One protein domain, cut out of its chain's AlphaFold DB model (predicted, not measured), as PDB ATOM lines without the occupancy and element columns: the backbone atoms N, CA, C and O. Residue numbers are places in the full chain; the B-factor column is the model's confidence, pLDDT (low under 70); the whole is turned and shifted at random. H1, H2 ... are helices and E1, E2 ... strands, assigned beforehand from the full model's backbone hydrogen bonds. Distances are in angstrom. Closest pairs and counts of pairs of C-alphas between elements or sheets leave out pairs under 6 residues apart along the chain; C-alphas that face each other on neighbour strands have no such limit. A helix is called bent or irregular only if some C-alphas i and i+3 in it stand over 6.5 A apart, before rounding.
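This is residues 25 to 158 of the 373 residues of an uncharacterized protein of Gloeophyllum trabeum (strain ATCC 11539 / FP-39264 / Madison 617) (UniProt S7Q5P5). A small, twisted parallel sheet lies between helix arm H4b over one face and H2 over the other, three layers in all, with H1 packed on H2. H4a and H3 extend past the sheet at one end, where residues 110 to 115 stick out. The printed part has 134 residues, with named elements in the order E1 H1 E2 H2 E3 H3 H4 E4; the class is mixed, helices and strands, and the sheet's order is E3 E2 E1 E4. The whole is compact, with a radius of gyration of the C-alphas of 15.1 A and spans of 44 by 31 by 24 A.

E1, residues 27 to 32, begins at C-alpha 27 (311.090, 248.942, 245.922) and measures 16.9 A. H1 is residues 43 to 54, 15.9 A, and E2 is residues 60 to 64. H2, residues 67 to 77, 15.9 A, is irregular: C-alphas 68 and 71 are 7.2 A apart. E3 is residues 83 to 85 and H3 residues 101 to 110. H4, residues 119 to 141, assigned as one helix by its hydrogen bonds, is bent: C-alphas 126 and 129 are 7.2 A apart, and arms H4a, residues 119 to 126, and H4b, residues 129 to 141, stand at a steep tilt of 58 degrees. E4, residues 148 to 152, ends at C-alpha 152 (306.820, 239.593, 252.660).

E1 is parallel to E4, N 30 to O 150 2.8 A, and to E2, N 62 to O 29 2.8 A; E3 is parallel to E2, N 85 to O 63 2.8 A. E1, H1, E2 and E2, H2, E3 are strand-helix-strand units, a helix between parallel neighbour strands; E3, H3 H4, E4 is a split one, with E2 and E1 between its strands; each crossover is right-handed. H4b is slantwise over E2 and E1, at a height over the sheet of 8.0 A; C-alphas Val 30 and Leu 132, the closest of E1 and H4b, are 5.6 A apart. H2, on the opposite face, has a height of 9.5 A. H1 touches H2, closest C-alphas Ser 51 and Ala 76, 4.3 A. H3 touches H4a about perpendicular, at 80 degrees, closest C-alphas Tyr 104 and Pro 119, 5.0 A. Every O i to N i+4 pair is within hydrogen-bond range in H1, H4a and H4b; in H2 5 of 7 are, in H3 5 of 6.

The two C-alphas farthest apart, Arg 112 and Gly 143, are 45.8 A apart. The printed part has no cut; the link E3 to H3 is long, and no printed residue is under 70 in pLDDT.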
ATOM      1  N   THR A  25     313.269 252.223 239.316       94.94
ATOM      2  CA  THR A  25     312.091 251.834 240.083       94.94
ATOM      3  C   THR A  25     312.530 251.398 241.470       94.94
ATOM      4  O   THR A  25     313.276 250.430 241.614       94.94
ATOM      5  N   GLU A  26     312.071 252.119 242.488       97.44
ATOM      6  CA  GLU A  26     312.469 251.887 243.876       97.44
ATOM      7  C   GLU A  26     311.445 251.001 244.593       97.44
ATOM      8  O   GLU A  26     310.237 251.279 244.589       97.44
ATOM      9  N   ILE A  27     311.926 249.940 245.244       98.62
ATOM     10  CA  ILE A  27     311.090 248.942 245.922       98.62
ATOM     11  C   ILE A  27     311.393 248.913 247.417       98.62
ATOM     12  O   ILE A  27     312.547 248.833 247.833       98.62
ATOM     13  N   LEU A  28     310.331 248.913 248.223       98.88
ATOM     14  CA  LEU A  28     310.393 248.647 249.658       98.88
ATOM     15  C   LEU A  28     309.833 247.260 249.976       98.88
ATOM     16  O   LEU A  28     308.690 246.942 249.637       98.88
ATOM     17  N   LEU A  29     310.587 246.461 250.719       98.88
ATOM     18  CA  LEU A  29     310.050 245.285 251.391       98.88
ATOM     19  C   LEU A  29     309.632 245.646 252.811       98.88
ATOM     20  O   LEU A  29     310.381 246.264 253.565       98.88
ATOM     21  N   VAL A  30     308.431 245.228 253.191       98.88
ATOM     22  CA  VAL A  30     307.902 245.373 254.541       98.88
ATOM     23  C   VAL A  30     307.666 243.995 255.134       98.88
ATOM     24  O   VAL A  30     307.085 243.117 254.497       98.88
ATOM     25  N   SER A  31     308.119 243.796 256.365       98.75
ATOM     26  CA  SER A  31     307.967 242.525 257.068       98.75
ATOM     27  C   SER A  31     307.780 242.744 258.563       98.75
ATOM     28  O   SER A  31     307.992 243.847 259.076       98.75
ATOM     29  N   ALA A  32     307.383 241.693 259.271       98.50
ATOM     30  CA  ALA A  32     307.318 241.715 260.720       98.50
ATOM     31  C   ALA A  32     307.676 240.366 261.340       98.50
ATOM     32  O   ALA A  32     307.441 239.310 260.747       98.50
ATOM     33  N   PHE A  33     308.174 240.410 262.572       97.75
ATOM     34  CA  PHE A  33     308.374 239.235 263.407       97.75
ATOM     35  C   PHE A  33     307.891 239.505 264.830       97.75
ATOM     36  O   PHE A  33     308.509 240.256 265.577       97.75
ATOM     37  N   PHE A  34     306.785 238.856 265.195       96.69
ATOM     38  CA  PHE A  34     306.240 238.849 266.547       96.69
ATOM     39  C   PHE A  34     306.251 237.399 267.049       96.69
ATOM     40  O   PHE A  34     305.539 236.562 266.484       96.69
ATOM     41  N   PRO A  35     307.078 237.055 268.051       93.56
ATOM     42  CA  PRO A  35     307.170 235.692 268.546       93.56
ATOM     43  C   PRO A  35     305.851 235.272 269.204       93.56
ATOM     44  O   PRO A  35     305.267 236.003 270.000       93.56
ATOM     45  N   LEU A  36     305.385 234.068 268.878       91.00
ATOM     46  CA  LEU A  36     304.185 233.489 269.478       91.00
ATOM     47  C   LEU A  36     304.533 232.761 270.775       91.00
ATOM     48  O   LEU A  36     305.510 232.013 270.825       91.00
ATOM     49  N   SER A  37     303.665 232.882 271.780       84.44
ATOM     50  CA  SER A  37     303.742 232.107 273.029       84.44
ATOM     51  C   SER A  37     303.753 230.593 272.769       84.44
ATOM     52  O   SER A  37     304.461 229.839 273.437       84.44
ATOM     53  N   LYS A  38     303.013 230.151 271.745       81.50
ATOM     54  CA  LYS A  38     303.019 228.787 271.214       81.50
ATOM     55  C   LYS A  38     303.355 228.810 269.724       81.50
ATOM     56  O   LYS A  38     302.487 228.989 268.875       81.50
ATOM     57  N   SER A  39     304.626 228.599 269.407       79.81
ATOM     58  CA  SER A  39     305.095 228.535 268.024       79.81
ATOM     59  C   SER A  39     305.000 227.120 267.430       79.81
ATOM     60  O   SER A  39     305.191 226.125 268.127       79.81
ATOM     61  N   LYS A  40     304.755 227.035 266.113       80.94
ATOM     62  CA  LYS A  40     304.814 225.785 265.327       80.94
ATOM     63  C   LYS A  40     306.240 225.225 265.197       80.94
ATOM     64  O   LYS A  40     306.402 224.026 265.002       80.94
ATOM     65  N   HIS A  41     307.244 226.096 265.295       85.81
ATOM     66  CA  HIS A  41     308.663 225.794 265.086       85.81
ATOM     67  C   HIS A  41     309.521 226.346 266.237       85.81
ATOM     68  O   HIS A  41     309.105 227.307 266.895       85.81
ATOM     69  N   PRO A  42     310.702 225.768 266.511       87.25
ATOM     70  CA  PRO A  42     311.645 226.324 267.478       87.25
ATOM     71  C   PRO A  42     312.203 227.680 267.016       87.25
ATOM     72  O   PRO A  42     312.264 227.969 265.824       87.25
ATOM     73  N   MET A  43     312.666 228.507 267.961       88.81
ATOM     74  CA  MET A  43     313.236 229.830 267.657       88.81
ATOM     75  C   MET A  43     314.453 229.757 266.720       88.81
ATOM     76  O   MET A  43     314.633 230.633 265.882       88.81
ATOM     77  N   SER A  44     315.245 228.682 266.805       90.44
ATOM     78  CA  SER A  44     316.386 228.439 265.913       90.44
ATOM     79  C   SER A  44     315.994 228.388 264.436       90.44
ATOM     80  O   SER A  44     316.741 228.887 263.597       90.44
ATOM     81  N   ASP A  45     314.824 227.827 264.120       88.44
ATOM     82  CA  ASP A  45     314.329 227.755 262.743       88.44
ATOM     83  C   ASP A  45     313.965 229.154 262.240       88.44
ATOM     84  O   ASP A  45     314.305 229.508 261.114       88.44
ATOM     85  N   TYR A  46     313.351 229.994 263.084       88.25
ATOM     86  CA  TYR A  46     313.060 231.382 262.712       88.25
ATOM     87  C   TYR A  46     314.317 232.219 262.569       88.25
ATOM     88  O   TYR A  46     314.399 232.977 261.612       88.25
ATOM     89  N   SER A  47     315.307 232.078 263.454       91.06
ATOM     90  CA  SER A  47     316.608 232.736 263.276       91.06
ATOM     91  C   SER A  47     317.244 232.341 261.944       91.06
ATOM     92  O   SER A  47     317.736 233.201 261.213       91.06
ATOM     93  N   TYR A  48     317.177 231.054 261.593       92.69
ATOM     94  CA  TYR A  48     317.651 230.563 260.305       92.69
ATOM     95  C   TYR A  48     316.879 231.191 259.136       92.69
ATOM     96  O   TYR A  48     317.503 231.798 258.266       92.69
ATOM     97  N   TRP A  49     315.545 231.142 259.122       93.88
ATOM     98  CA  TRP A  49     314.738 231.739 258.046       93.88
ATOM     99  C   TRP A  49     314.902 233.258 257.945       93.88
ATOM    100  O   TRP A  49     315.035 233.788 256.843       93.88
ATOM    101  N   LEU A  50     314.982 233.955 259.080       95.94
ATOM    102  CA  LEU A  50     315.253 235.388 259.130       95.94
ATOM    103  C   LEU A  50     316.605 235.710 258.509       95.94
ATOM    104  O   LEU A  50     316.674 236.615 257.691       95.94
ATOM    105  N   SER A  51     317.668 234.967 258.831       96.69
ATOM    106  CA  SER A  51     318.984 235.208 258.219       96.69
ATOM    107  C   SER A  51     319.002 234.948 256.709       96.69
ATOM    108  O   SER A  51     319.726 235.623 255.981       96.69
ATOM    109  N   ARG A  52     318.176 234.017 256.212       96.31
ATOM    110  CA  ARG A  52     318.020 233.757 254.772       96.31
ATOM    111  C   ARG A  52     317.302 234.895 254.064       96.31
ATOM    112  O   ARG A  52     317.705 235.268 252.976       96.31
ATOM    113  N   PHE A  53     316.285 235.476 254.688       97.62
ATOM    114  CA  PHE A  53     315.602 236.630 254.119       97.62
ATOM    115  C   PHE A  53     316.418 237.924 254.276       97.62
ATOM    116  O   PHE A  53     316.681 238.628 253.311       97.62
ATOM    117  N   LEU A  54     316.840 238.250 255.494       98.12
ATOM    118  CA  LEU A  54     317.449 239.535 255.819       98.12
ATOM    119  C   LEU A  54     318.925 239.612 255.433       98.12
ATOM    120  O   LEU A  54     319.390 240.695 255.108       98.12
ATOM    121  N   GLY A  55     319.679 238.518 255.467       97.56
ATOM    122  CA  GLY A  55     321.124 238.546 255.225       97.56
ATOM    123  C   GLY A  55     321.537 238.859 253.777       97.56
ATOM    124  O   GLY A  55     322.422 239.689 253.586       97.56
ATOM    125  N   PRO A  56     320.956 238.205 252.753       97.75
ATOM    126  CA  PRO A  56     321.391 238.374 251.365       97.75
ATOM    127  C   PRO A  56     320.602 239.423 250.568       97.75
ATOM    128  O   PRO A  56     321.127 239.916 249.575       97.75
ATOM    129  N   ILE A  57     319.368 239.765 250.964       98.31
ATOM    130  CA  ILE A  57     318.505 240.646 250.164       98.31
ATOM    131  C   ILE A  57     318.939 242.110 250.289       98.31
ATOM    132  O   ILE A  57     318.870 242.692 251.368       98.31
ATOM    133  N   THR A  58     319.370 242.735 249.201       98.12
ATOM    134  CA  THR A  58     319.903 244.105 249.191       98.12
ATOM    135  C   THR A  58     318.831 245.180 249.104       98.12
ATOM    136  O   THR A  58     319.096 246.311 249.509       98.12
ATOM    137  N   THR A  59     317.629 244.838 248.636       98.25
ATOM    138  CA  THR A  59     316.465 245.733 248.600       98.25
ATOM    139  C   THR A  59     316.180 246.313 249.989       98.25
ATOM    140  O   THR A  59     316.391 245.652 251.010       98.25
ATOM    141  N   ASP A  60     315.713 247.561 250.039       98.31
ATOM    142  CA  ASP A  60     315.388 248.235 251.293       98.31
ATOM    143  C   ASP A  60     314.312 247.465 252.074       98.31
ATOM    144  O   ASP A  60     313.266 247.099 251.532       98.31
ATOM    145  N   ILE A  61     314.554 247.261 253.374       98.69
ATOM    146  CA  ILE A  61     313.633 246.559 254.273       98.69
ATOM    147  C   ILE A  61     313.194 247.487 255.410       98.69
ATOM    148  O   ILE A  61     314.023 248.023 256.158       98.69
ATOM    149  N   TYR A  62     311.878 247.624 255.568       98.88
ATOM    150  CA  TYR A  62     311.233 248.175 256.755       98.88
ATOM    151  C   TYR A  62     310.639 247.030 257.581       98.88
ATOM    152  O   TYR A  62     309.822 246.250 257.093       98.88
ATOM    153  N   PHE A  63     311.047 246.912 258.839       98.88
ATOM    154  CA  PHE A  63     310.777 245.732 259.648       98.88
ATOM    155  C   PHE A  63     310.094 246.098 260.961       98.88
ATOM    156  O   PHE A  63     310.561 246.980 261.674       98.88
ATOM    157  N   PHE A  64     309.015 245.404 261.313       98.81
ATOM    158  CA  PHE A  64     308.352 245.549 262.610       98.81
ATOM    159  C   PHE A  64     308.717 244.382 263.527       98.81
ATOM    160  O   PHE A  64     308.632 243.220 263.131       98.81
ATOM    161  N   ALA A  65     309.105 244.672 264.761       98.50
ATOM    162  CA  ALA A  65     309.377 243.647 265.762       98.50
ATOM    163  C   ALA A  65     309.182 244.221 267.168       98.50
ATOM    164  O   ALA A  65     309.407 245.415 267.352       98.50
ATOM    165  N   PRO A  66     308.827 243.409 268.173       98.06
ATOM    166  CA  PRO A  66     308.894 243.833 269.565       98.06
ATOM    167  C   PRO A  66     310.300 244.310 269.969       98.06
ATOM    168  O   PRO A  66     311.288 243.826 269.406       98.06
ATOM    169  N   PRO A  67     310.423 245.227 270.951       98.31
ATOM    170  CA  PRO A  67     311.719 245.745 271.397       98.31
ATOM    171  C   PRO A  67     312.747 244.670 271.765       98.31
ATOM    172  O   PRO A  67     313.929 244.811 271.463       98.31
ATOM    173  N   ASP A  68     312.315 243.576 272.390       97.19
ATOM    174  CA  ASP A  68     313.185 242.471 272.804       97.19
ATOM    175  C   ASP A  68     313.701 241.625 271.626       97.19
ATOM    176  O   ASP A  68     314.704 240.926 271.768       97.19
ATOM    177  N   MET A  69     313.070 241.720 270.453       97.50
ATOM    178  CA  MET A  69     313.473 241.022 269.227       97.50
ATOM    179  C   MET A  69     314.370 241.862 268.308       97.50
ATOM    180  O   MET A  69     314.887 241.335 267.322       97.50
ATOM    181  N   GLU A  70     314.594 243.146 268.608       97.88
ATOM    182  CA  GLU A  70     315.364 244.050 267.744       97.88
ATOM    183  C   GLU A  70     316.767 243.512 267.444       97.88
ATOM    184  O   GLU A  70     317.182 243.470 266.284       97.88
ATOM    185  N   GLN A  71     317.489 243.063 268.477       97.69
ATOM    186  CA  GLN A  71     318.858 242.578 268.308       97.69
ATOM    187  C   GLN A  71     318.910 241.331 267.424       97.69
ATOM    188  O   GLN A  71     319.759 241.250 266.545       97.69
ATOM    189  N   LEU A  72     317.959 240.405 267.584       96.62
ATOM    190  CA  LEU A  72     317.867 239.204 266.750       96.62
ATOM    191  C   LEU A  72     317.679 239.570 265.270       96.62
ATOM    192  O   LEU A  72     318.315 238.975 264.402       96.62
ATOM    193  N   VAL A  73     316.836 240.566 264.977       98.19
ATOM    194  CA  VAL A  73     316.619 241.063 263.608       98.19
ATOM    195  C   VAL A  73     317.886 241.724 263.057       98.19
ATOM    196  O   VAL A  73     318.251 241.473 261.908       98.19
ATOM    197  N   ARG A  74     318.590 242.532 263.863       98.25
ATOM    198  CA  ARG A  74     319.867 243.157 263.464       98.25
ATOM    199  C   ARG A  74     320.949 242.119 263.186       98.25
ATOM    200  O   ARG A  74     321.614 242.208 262.159       98.25
ATOM    201  N   ASP A  75     321.074 241.115 264.045       97.69
ATOM    202  CA  ASP A  75     322.041 240.030 263.882       97.69
ATOM    203  C   ASP A  75     321.750 239.218 262.614       97.69
ATOM    204  O   ASP A  75     322.665 238.912 261.849       97.69
ATOM    205  N   ALA A  76     320.473 238.928 262.340       97.69
ATOM    206  CA  ALA A  76     320.050 238.243 261.120       97.69
ATOM    207  C   ALA A  76     320.286 239.077 259.846       97.69
ATOM    208  O   ALA A  76     320.563 238.508 258.789       97.69
ATOM    209  N   ARG A  77     320.188 240.412 259.932       98.00
ATOM    210  CA  ARG A  77     320.481 241.342 258.828       98.00
ATOM    211  C   ARG A  77     321.981 241.492 258.559       98.00
ATOM    212  O   ARG A  77     322.378 241.718 257.417       98.00
ATOM    213  N   GLY A  78     322.818 241.393 259.588       97.12
ATOM    214  CA  GLY A  78     324.256 241.613 259.474       97.12
ATOM    215  C   GLY A  78     324.596 243.083 259.202       97.12
ATOM    216  O   GLY A  78     324.170 243.974 259.932       97.12
ATOM    217  N   SER A  79     325.398 243.351 258.168       97.31
ATOM    218  CA  SER A  79     325.891 244.701 257.849       97.31
ATOM    219  C   SER A  79     325.001 245.500 256.893       97.31
ATOM    220  O   SER A  79     325.276 246.677 256.652       97.31
ATOM    221  N   LEU A  80     323.963 244.884 256.323       98.06
ATOM    222  CA  LEU A  80     323.077 245.557 255.378       98.06
ATOM    223  C   LEU A  80     322.140 246.549 256.096       98.06
ATOM    224  O   LEU A  80     321.713 246.302 257.227       98.06
ATOM    225  N   PRO A  81     321.760 247.667 255.452       97.38
ATOM    226  CA  PRO A  81     320.869 248.648 256.064       97.38
ATOM    227  C   PRO A  81     319.470 248.064 256.295       97.38
ATOM    228  O   PRO A  81     318.962 247.300 255.474       97.38
ATOM    229  N   ILE A  82     318.836 248.428 257.410       98.31
ATOM    230  CA  ILE A  82     317.452 248.068 257.748       98.31
ATOM    231  C   ILE A  82     316.848 249.142 258.653       98.31
ATOM    232  O   ILE A  82     317.536 249.681 259.525       98.31
ATOM    233  N   THR A  83     315.564 249.441 258.468       98.56
ATOM    234  CA  THR A  83     314.795 250.248 259.427       98.56
ATOM    235  C   THR A  83     313.946 249.314 260.273       98.56
ATOM    236  O   THR A  83     313.127 248.586 259.722       98.56
ATOM    237  N   ILE A  84     314.138 249.325 261.593       98.69
ATOM    238  CA  ILE A  84     313.382 248.477 262.522       98.69
ATOM    239  C   ILE A  84     312.489 249.372 263.375       98.69
ATOM    240  O   ILE A  84     312.973 250.291 264.033       98.69
ATOM    241  N   ASN A  85     311.188 249.105 263.352       98.69
ATOM    242  CA  ASN A  85     310.199 249.770 264.180       98.69
ATOM    243  C   ASN A  85     309.814 248.866 265.354       98.69
ATOM    244  O   ASN A  85     309.182 247.825 265.165       98.69
ATOM    245  N   THR A  86     310.180 249.311 266.555       98.56
ATOM    246  CA  THR A  86     309.945 248.617 267.828       98.56
ATOM    247  C   THR A  86     308.826 249.231 268.668       98.56
ATOM    248  O   THR A  86     308.709 248.960 269.859       98.56
ATOM    249  N   SER A  87     307.963 250.048 268.059       98.38
ATOM    250  CA  SER A  87     306.908 250.786 268.775       98.38
ATOM    251  C   SER A  87     305.768 249.903 269.303       98.38
ATOM    252  O   SER A  87     304.925 250.393 270.051       98.38
ATOM    253  N   TYR A  88     305.722 248.626 268.914       98.00
ATOM    254  CA  TYR A  88     304.663 247.681 269.266       98.00
ATOM    255  C   TYR A  88     305.267 246.464 269.962       98.00
ATOM    256  O   TYR A  88     306.167 245.828 269.419       98.00
ATOM    257  N   THR A  89     304.760 246.117 271.142       97.31
ATOM    258  CA  THR A  89     305.198 244.933 271.901       97.31
ATOM    259  C   THR A  89     304.412 243.680 271.523       97.31
ATOM    260  O   THR A  89     304.911 242.564 271.640       97.31
ATOM    261  N   SER A  90     303.196 243.871 271.018       97.31
ATOM    262  CA  SER A  90     302.244 242.845 270.615       97.31
ATOM    263  C   SER A  90     301.636 243.197 269.255       97.31
ATOM    264  O   SER A  90     301.462 244.381 268.956       97.31
ATOM    265  N   PRO A  91     301.232 242.208 268.433       96.81
ATOM    266  CA  PRO A  91     300.435 242.480 267.238       96.81
ATOM    267  C   PRO A  91     299.091 243.154 267.557       96.81
ATOM    268  O   PRO A  91     298.532 243.799 266.681       96.81
ATOM    269  N   PHE A  92     298.581 243.056 268.791       98.00
ATOM    270  CA  PHE A  92     297.384 243.785 269.225       98.00
ATOM    271  C   PHE A  92     297.653 245.261 269.557       98.00
ATOM    272  O   PHE A  92     296.713 246.035 269.674       98.00
ATOM    273  N   ASP A  93     298.910 245.702 269.649       98.06
ATOM    274  CA  ASP A  93     299.205 247.114 269.929       98.06
ATOM    275  C   ASP A  93     298.988 248.016 268.704       98.06
ATOM    276  O   ASP A  93     298.960 249.246 268.836       98.06
ATOM    277  N   ILE A  94     298.837 247.434 267.506       98.00
ATOM    278  CA  ILE A  94     298.601 248.219 266.295       98.00
ATOM    279  C   ILE A  94     297.182 248.809 266.294       98.00
ATOM    280  O   ILE A  94     296.234 248.136 266.703       98.00
ATOM    281  N   PRO A  95     296.990 250.035 265.775       97.94
ATOM    282  CA  PRO A  95     295.711 250.736 265.813       97.94
ATOM    283  C   PRO A  95     294.481 249.927 265.371       97.94
ATOM    284  O   PRO A  95     293.501 249.965 266.110       97.94
ATOM    285  N   PRO A  96     294.481 249.189 264.238       97.94
ATOM    286  CA  PRO A  96     293.278 248.467 263.814       97.94
ATOM    287  C   PRO A  96     292.944 247.230 264.660       97.94
ATOM    288  O   PRO A  96     291.833 246.727 264.554       97.94
ATOM    289  N   LEU A  97     293.878 246.719 265.471       98.19
ATOM    290  CA  LEU A  97     293.675 245.493 266.258       98.19
ATOM    291  C   LEU A  97     293.610 245.737 267.766       98.19
ATOM    292  O   LEU A  97     293.296 244.823 268.529       98.19
ATOM    293  N   LYS A  98     293.888 246.966 268.197       97.94
ATOM    294  CA  LYS A  98     293.897 247.346 269.603       97.94
ATOM    295  C   LYS A  98     292.531 247.146 270.249       97.94
ATOM    296  O   LYS A  98     291.545 247.742 269.820       97.94
ATOM    297  N   GLY A  99     292.495 246.354 271.320       97.50
ATOM    298  CA  GLY A  99     291.265 246.030 272.045       97.50
ATOM    299  C   GLY A  99     290.461 244.874 271.439       97.50
ATOM    300  O   GLY A  99     289.323 244.658 271.856       97.50
ATOM    301  N   LEU A 100     291.001 244.149 270.450       98.12
ATOM    302  CA  LEU A 100     290.344 242.988 269.836       98.12
ATOM    303  C   LEU A 100     290.790 241.641 270.426       98.12
ATOM    304  O   LEU A 100     290.370 240.598 269.923       98.12
ATOM    305  N   GLU A 101     291.592 241.629 271.490       97.75
ATOM    306  CA  GLU A 101     292.119 240.424 272.141       97.75
ATOM    307  C   GLU A 101     290.999 239.440 272.500       97.75
ATOM    308  O   GLU A 101     291.027 238.279 272.085       97.75
ATOM    309  N   ASP A 102     289.965 239.926 273.194       98.00
ATOM    310  CA  ASP A 102     288.824 239.109 273.618       98.00
ATOM    311  C   ASP A 102     288.033 238.578 272.415       98.00
ATOM    312  O   ASP A 102     287.649 237.408 272.379       98.00
ATOM    313  N   LYS A 103     287.855 239.395 271.369       97.69
ATOM    314  CA  LYS A 103     287.184 238.974 270.129       97.69
ATOM    315  C   LYS A 103     287.952 237.890 269.392       97.69
ATOM    316  O   LYS A 103     287.360 236.949 268.862       97.69
ATOM    317  N   TYR A 104     289.271 237.981 269.387       97.69
ATOM    318  CA  TYR A 104     290.123 236.979 268.769       97.69
ATOM    319  C   TYR A 104     290.174 235.696 269.605       97.69
ATOM    320  O   TYR A 104     290.201 234.599 269.040       97.69
ATOM    321  N   ALA A 105     290.099 235.806 270.933       97.25
ATOM    322  CA  ALA A 105     289.930 234.665 271.826       97.25
ATOM    323  C   ALA A 105     288.575 233.957 271.616       97.25
ATOM    324  O   ALA A 105     288.543 232.725 271.566       97.25
ATOM    325  N   GLU A 106     287.481 234.706 271.426       96.56
ATOM    326  CA  GLU A 106     286.158 234.177 271.056       96.56
ATOM    327  C   GLU A 106     286.216 233.428 269.712       96.56
ATOM    328  O   GLU A 106     285.820 232.262 269.631       96.56
ATOM    329  N   MET A 107     286.783 234.047 268.668       95.12
ATOM    330  CA  MET A 107     286.957 233.418 267.349       95.12
ATOM    331  C   MET A 107     287.795 232.139 267.408       95.12
ATOM    332  O   MET A 107     287.504 231.161 266.721       95.12
ATOM    333  N   HIS A 108     288.831 232.112 268.243       96.62
ATOM    334  CA  HIS A 108     289.667 230.930 268.410       96.62
ATOM    335  C   HIS A 108     288.879 229.713 268.921       96.62
ATOM    336  O   HIS A 108     289.227 228.578 268.596       96.62
ATOM    337  N   GLN A 109     287.782 229.914 269.662       96.50
ATOM    338  CA  GLN A 109     286.952 228.801 270.133       96.50
ATOM    339  C   GLN A 109     286.226 228.070 269.002       96.50
ATOM    340  O   GLN A 109     286.026 226.853 269.113       96.50
ATOM    341  N   ILE A 110     285.879 228.792 267.933       93.88
ATOM    342  CA  ILE A 110     285.155 228.276 266.765       93.88
ATOM    343  C   ILE A 110     286.077 227.896 265.597       93.88
ATOM    344  O   ILE A 110     285.600 227.326 264.615       93.88
ATOM    345  N   ASP A 111     287.385 228.160 265.695       95.25
ATOM    346  CA  ASP A 111     288.342 227.717 264.683       95.25
ATOM    347  C   ASP A 111     288.472 226.184 264.681       95.25
ATOM    348  O   ASP A 111     288.839 225.551 265.678       95.25
ATOM    349  N   ARG A 112     288.217 225.578 263.519       94.44
ATOM    350  CA  ARG A 112     288.390 224.135 263.285       94.44
ATOM    351  C   ARG A 112     289.863 223.721 263.359       94.44
ATOM    352  O   ARG A 112     290.158 222.565 263.659       94.44
ATOM    353  N   GLU A 113     290.778 224.657 263.126       93.00
ATOM    354  CA  GLU A 113     292.228 224.469 263.140       93.00
ATOM    355  C   GLU A 113     292.901 225.007 264.418       93.00
ATOM    356  O   GLU A 113     294.133 225.050 264.496       93.00
ATOM    357  N   LYS A 114     292.126 225.329 265.468       93.81
ATOM    358  CA  LYS A 114     292.609 226.008 266.688       93.81
ATOM    359  C   LYS A 114     293.810 225.354 267.370       93.81
ATOM    360  O   LYS A 114     294.612 226.012 268.013       93.81
ATOM    361  N   ASN A 115     294.011 224.050 267.191       92.75
ATOM    362  CA  ASN A 115     295.174 223.352 267.748       92.75
ATOM    363  C   ASN A 115     296.518 223.826 267.162       92.75
ATOM    364  O   ASN A 115     297.564 223.618 267.786       92.75
ATOM    365  N   ARG A 116     296.491 224.429 265.969       91.31
ATOM    366  CA  ARG A 116     297.650 224.926 265.216       91.31
ATOM    367  C   ARG A 116     297.690 226.451 265.131       91.31
ATOM    368  O   ARG A 116     298.656 226.980 264.584       91.31
ATOM    369  N   HIS A 117     296.674 227.136 265.638       94.38
ATOM    370  CA  HIS A 117     296.556 228.588 265.588       94.38
ATOM    371  C   HIS A 117     296.477 229.189 266.990       94.38
ATOM    372  O   HIS A 117     296.407 228.467 267.982       94.38
ATOM    373  N   SER A 118     296.523 230.514 267.076       96.31
ATOM    374  CA  SER A 118     296.299 231.259 268.311       96.31
ATOM    375  C   SER A 118     295.717 232.640 267.986       96.31
ATOM    376  O   SER A 118     295.870 233.101 266.850       96.31
ATOM    377  N   PRO A 119     295.067 233.313 268.951       97.19
ATOM    378  CA  PRO A 119     294.623 234.697 268.793       97.19
ATOM    379  C   PRO A 119     295.734 235.639 268.304       97.19
ATOM    380  O   PRO A 119     295.512 236.447 267.408       97.19
ATOM    381  N   GLU A 120     296.953 235.504 268.825       97.25
ATOM    382  CA  GLU A 120     298.096 236.331 268.430       97.25
ATOM    383  C   GLU A 120     298.515 236.068 266.979       97.25
ATOM    384  O   GLU A 120     298.850 237.004 266.255       97.25
ATOM    385  N   LEU A 121     298.448 234.813 266.516       96.50
ATOM    386  CA  LEU A 121     298.724 234.480 265.117       96.50
ATOM    387  C   LEU A 121     297.703 235.134 264.178       96.50
ATOM    388  O   LEU A 121     298.095 235.710 263.164       96.50
ATOM    389  N   TYR A 122     296.416 235.100 264.533       97.69
ATOM    390  CA  TYR A 122     295.384 235.807 263.772       97.69
ATOM    391  C   TYR A 122     295.657 237.313 263.732       97.69
ATOM    392  O   TYR A 122     295.450 237.942 262.698       97.69
ATOM    393  N   ALA A 123     296.124 237.903 264.837       98.12
ATOM    394  CA  ALA A 123     296.440 239.326 264.896       98.12
ATOM    395  C   ALA A 123     297.631 239.683 263.993       98.12
ATOM    396  O   ALA A 123     297.568 240.661 263.253       98.12
ATOM    397  N   ILE A 124     298.682 238.856 263.957       97.81
ATOM    398  CA  ILE A 124     299.799 239.033 263.009       97.81
ATOM    399  C   ILE A 124     299.289 238.992 261.566       97.81
ATOM    400  O   ILE A 124     299.623 239.864 260.764       97.81
ATOM    401  N   TRP A 125     298.456 238.004 261.236       98.12
ATOM    402  CA  TRP A 125     297.860 237.844 259.909       98.12
ATOM    403  C   TRP A 125     296.968 239.028 259.516       98.12
ATOM    404  O   TRP A 125     297.137 239.599 258.440       98.12
ATOM    405  N   ALA A 126     296.083 239.468 260.409       98.44
ATOM    406  CA  ALA A 126     295.233 240.631 260.188       98.44
ATOM    407  C   ALA A 126     296.009 241.959 260.183       98.44
ATOM    408  O   ALA A 126     295.518 242.948 259.643       98.44
ATOM    409  N   GLY A 127     297.215 242.003 260.756       98.62
ATOM    410  CA  GLY A 127     298.064 243.192 260.809       98.62
ATOM    411  C   GLY A 127     298.829 243.489 259.519       98.62
ATOM    412  O   GLY A 127     299.251 244.626 259.317       98.62
ATOM    413  N   LYS A 128     298.989 242.515 258.613       98.81
ATOM    414  CA  LYS A 128     299.821 242.664 257.401       98.81
ATOM    415  C   LYS A 128     299.467 243.893 256.546       98.81
ATOM    416  O   LYS A 128     300.389 244.623 256.176       98.81
ATOM    417  N   PRO A 129     298.181 244.195 256.245       98.81
ATOM    418  CA  PRO A 129     297.829 245.383 255.461       98.81
ATOM    419  C   PRO A 129     298.187 246.695 256.170       98.81
ATOM    420  O   PRO A 129     298.591 247.651 255.509       98.81
ATOM    421  N   TYR A 130     298.060 246.742 257.502       98.81
ATOM    422  CA  TYR A 130     298.500 247.886 258.296       98.81
ATOM    423  C   TYR A 130     300.013 248.045 258.238       98.81
ATOM    424  O   TYR A 130     300.482 249.115 257.867       98.81
ATOM    425  N   PHE A 131     300.769 246.987 258.542       98.88
ATOM    426  CA  PHE A 131     302.229 247.045 258.535       98.88
ATOM    427  C   PHE A 131     302.770 247.486 257.180       98.88
ATOM    428  O   PHE A 131     303.622 248.368 257.143       98.88
ATOM    429  N   LEU A 132     302.252 246.937 256.075       98.88
ATOM    430  CA  LEU A 132     302.677 247.320 254.729       98.88
ATOM    431  C   LEU A 132     302.501 248.824 254.473       98.88
ATOM    432  O   LEU A 132     303.443 249.499 254.060       98.88
ATOM    433  N   GLU A 133     301.306 249.357 254.721       98.81
ATOM    434  CA  GLU A 133     301.028 250.772 254.472       98.81
ATOM    435  C   GLU A 133     301.789 251.690 255.442       98.81
ATOM    436  O   GLU A 133     302.331 252.716 255.032       98.81
ATOM    437  N   GLU A 134     301.855 251.319 256.719       98.81
ATOM    438  CA  GLU A 134     302.520 252.092 257.767       98.81
ATOM    439  C   GLU A 134     304.044 252.110 257.575       98.81
ATOM    440  O   GLU A 134     304.683 253.154 257.705       98.81
ATOM    441  N   GLY A 135     304.638 250.975 257.197       98.75
ATOM    442  CA  GLY A 135     306.060 250.870 256.872       98.75
ATOM    443  C   GLY A 135     306.429 251.736 255.671       98.75
ATOM    444  O   GLY A 135     307.391 252.501 255.737       98.75
ATOM    445  N   LEU A 136     305.610 251.699 254.615       98.81
ATOM    446  CA  LEU A 136     305.774 252.564 253.446       98.81
ATOM    447  C   LEU A 136     305.681 254.051 253.815       98.81
ATOM    448  O   LEU A 136     306.581 254.819 253.475       98.81
ATOM    449  N   LYS A 137     304.642 254.458 254.555       98.56
ATOM    450  CA  LYS A 137     304.469 255.851 255.001       98.56
ATOM    451  C   LYS A 137     305.658 256.349 255.812       98.56
ATOM    452  O   LYS A 137     306.159 257.438 255.544       98.56
ATOM    453  N   ASN A 138     306.129 255.557 256.771       98.44
ATOM    454  CA  ASN A 138     307.246 255.939 257.632       98.44
ATOM    455  C   ASN A 138     308.562 256.025 256.853       98.44
ATOM    456  O   ASN A 138     309.317 256.985 257.021       98.44
ATOM    457  N   ALA A 139     308.820 255.070 255.956       97.88
ATOM    458  CA  ALA A 139     309.996 255.108 255.097       97.88
ATOM    459  C   ALA A 139     309.973 256.341 254.172       97.88
ATOM    460  O   ALA A 139     310.981 257.039 254.054       97.88
ATOM    461  N   GLN A 140     308.814 256.684 253.600       97.12
ATOM    462  CA  GLN A 140     308.662 257.887 252.777       97.12
ATOM    463  C   GLN A 140     308.775 259.188 253.578       97.12
ATOM    464  O   GLN A 140     309.389 260.151 253.119       97.12
ATOM    465  N   GLY A 141     308.250 259.208 254.804       96.31
ATOM    466  CA  GLY A 141     308.394 260.332 255.732       96.31
ATOM    467  C   GLY A 141     309.851 260.641 256.091       96.31
ATOM    468  O   GLY A 141     310.167 261.781 256.423       96.31
ATOM    469  N   SER A 142     310.753 259.662 255.956       94.19
ATOM    470  CA  SER A 142     312.200 259.847 256.139       94.19
ATOM    471  C   SER A 142     312.930 260.445 254.921       94.19
ATOM    472  O   SER A 142     314.148 260.598 254.952       94.19
ATOM    473  N   GLY A 143     312.203 260.800 253.854       93.25
ATOM    474  CA  GLY A 143     312.751 261.419 252.642       93.25
ATOM    475  C   GLY A 143     313.085 260.444 251.509       93.25
ATOM    476  O   GLY A 143     313.545 260.882 250.457       93.25
ATOM    477  N   LYS A 144     312.838 259.140 251.686       94.75
ATOM    478  CA  LYS A 144     312.940 258.152 250.602       94.75
ATOM    479  C   LYS A 144     311.674 258.149 249.742       94.75
ATOM    480  O   LYS A 144     310.589 258.491 250.205       94.75
ATOM    481  N   ARG A 145     311.783 257.742 248.481       96.19
ATOM    482  CA  ARG A 145     310.632 257.548 247.591       96.19
ATOM    483  C   ARG A 145     310.652 256.115 247.082       96.19
ATOM    484  O   ARG A 145     311.698 255.647 246.669       96.19
ATOM    485  N   TYR A 146     309.491 255.471 247.109       98.19
ATOM    486  CA  TYR A 146     309.293 254.122 246.597       98.19
ATOM    487  C   TYR A 146     308.139 254.125 245.605       98.19
ATOM    488  O   TYR A 146     307.103 254.750 245.863       98.19
ATOM    489  N   ASP A 147     308.321 253.428 244.492       98.38
ATOM    490  CA  ASP A 147     307.290 253.231 243.477       98.38
ATOM    491  C   ASP A 147     306.422 252.020 243.823       98.38
ATOM    492  O   ASP A 147     305.210 252.049 243.606       98.38
ATOM    493  N   TYR A 148     307.017 251.003 244.457       98.81
ATOM    494  CA  TYR A 148     306.314 249.827 244.961       98.81
ATOM    495  C   TYR A 148     306.700 249.515 246.401       98.81
ATOM    496  O   TYR A 148     307.834 249.732 246.830       98.81
ATOM    497  N   ALA A 149     305.760 248.923 247.133       98.88
ATOM    498  CA  ALA A 149     306.078 248.229 248.366       98.88
ATOM    499  C   ALA A 149     305.357 246.887 248.451       98.88
ATOM    500  O   ALA A 149     304.230 246.732 247.967       98.88
ATOM    501  N   PHE A 150     306.007 245.927 249.099       98.94
ATOM    502  CA  PHE A 150     305.492 244.575 249.253       98.94
ATOM    503  C   PHE A 150     305.585 244.108 250.690       98.94
ATOM    504  O   PHE A 150     306.627 244.221 251.329       98.94
ATOM    505  N   TRP A 151     304.497 243.527 251.176       98.88
ATOM    506  CA  TRP A 151     304.549 242.641 252.317       98.88
ATOM    507  C   TRP A 151     305.281 241.361 251.913       98.88
ATOM    508  O   TRP A 151     304.951 240.761 250.889       98.88
ATOM    509  N   ASN A 152     306.226 240.921 252.737       98.62
ATOM    510  CA  ASN A 152     306.820 239.593 252.660       98.62
ATOM    511  C   ASN A 152     306.919 238.998 254.069       98.62
ATOM    512  O   ASN A 152     307.534 239.595 254.954       98.62
ATOM    513  N   ASP A 153     306.352 237.812 254.281       97.62
ATOM    514  CA  ASP A 153     306.484 237.105 255.557       97.62
ATOM    515  C   ASP A 153     307.966 236.847 255.870       97.62
ATOM    516  O   ASP A 153     308.702 236.288 255.057       97.62
ATOM    517  N   ALA A 154     308.396 237.170 257.091       94.56
ATOM    518  CA  ALA A 154     309.781 237.001 257.535       94.56
ATOM    519  C   ALA A 154     310.303 235.550 257.437       94.56
ATOM    520  O   ALA A 154     311.508 235.316 257.395       94.56
ATOM    521  N   GLY A 155     309.390 234.573 257.404       92.38
ATOM    522  CA  GLY A 155     309.683 233.145 257.279       92.38
ATOM    523  C   GLY A 155     309.443 232.561 255.882       92.38
ATOM    524  O   GLY A 155     309.236 231.347 255.782       92.38
ATOM    525  N   SER A 156     309.381 233.383 254.825       93.12
ATOM    526  CA  SER A 156     309.120 232.912 253.454       93.12
ATOM    527  C   SER A 156     310.354 232.306 252.766       93.12
ATOM    528  O   SER A 156     310.216 231.396 251.950       93.12
ATOM    529  N   PHE A 157     311.572 232.723 253.125       94.75
ATOM    530  CA  PHE A 157     312.824 232.181 252.575       94.75
ATOM    531  C   PHE A 157     313.316 230.983 253.402       94.75
ATOM    532  O   PHE A 157     314.212 231.087 254.237       94.75
ATOM    533  N   ARG A 158     312.686 229.819 253.196       91.69
ATOM    534  CA  ARG A 158     312.939 228.609 254.012       91.69
ATOM    535  C   ARG A 158     314.071 227.715 253.512       91.69
ATOM    536  O   ARG A 158     314.540 226.852 254.253       91.69
TER     537      ARG A 158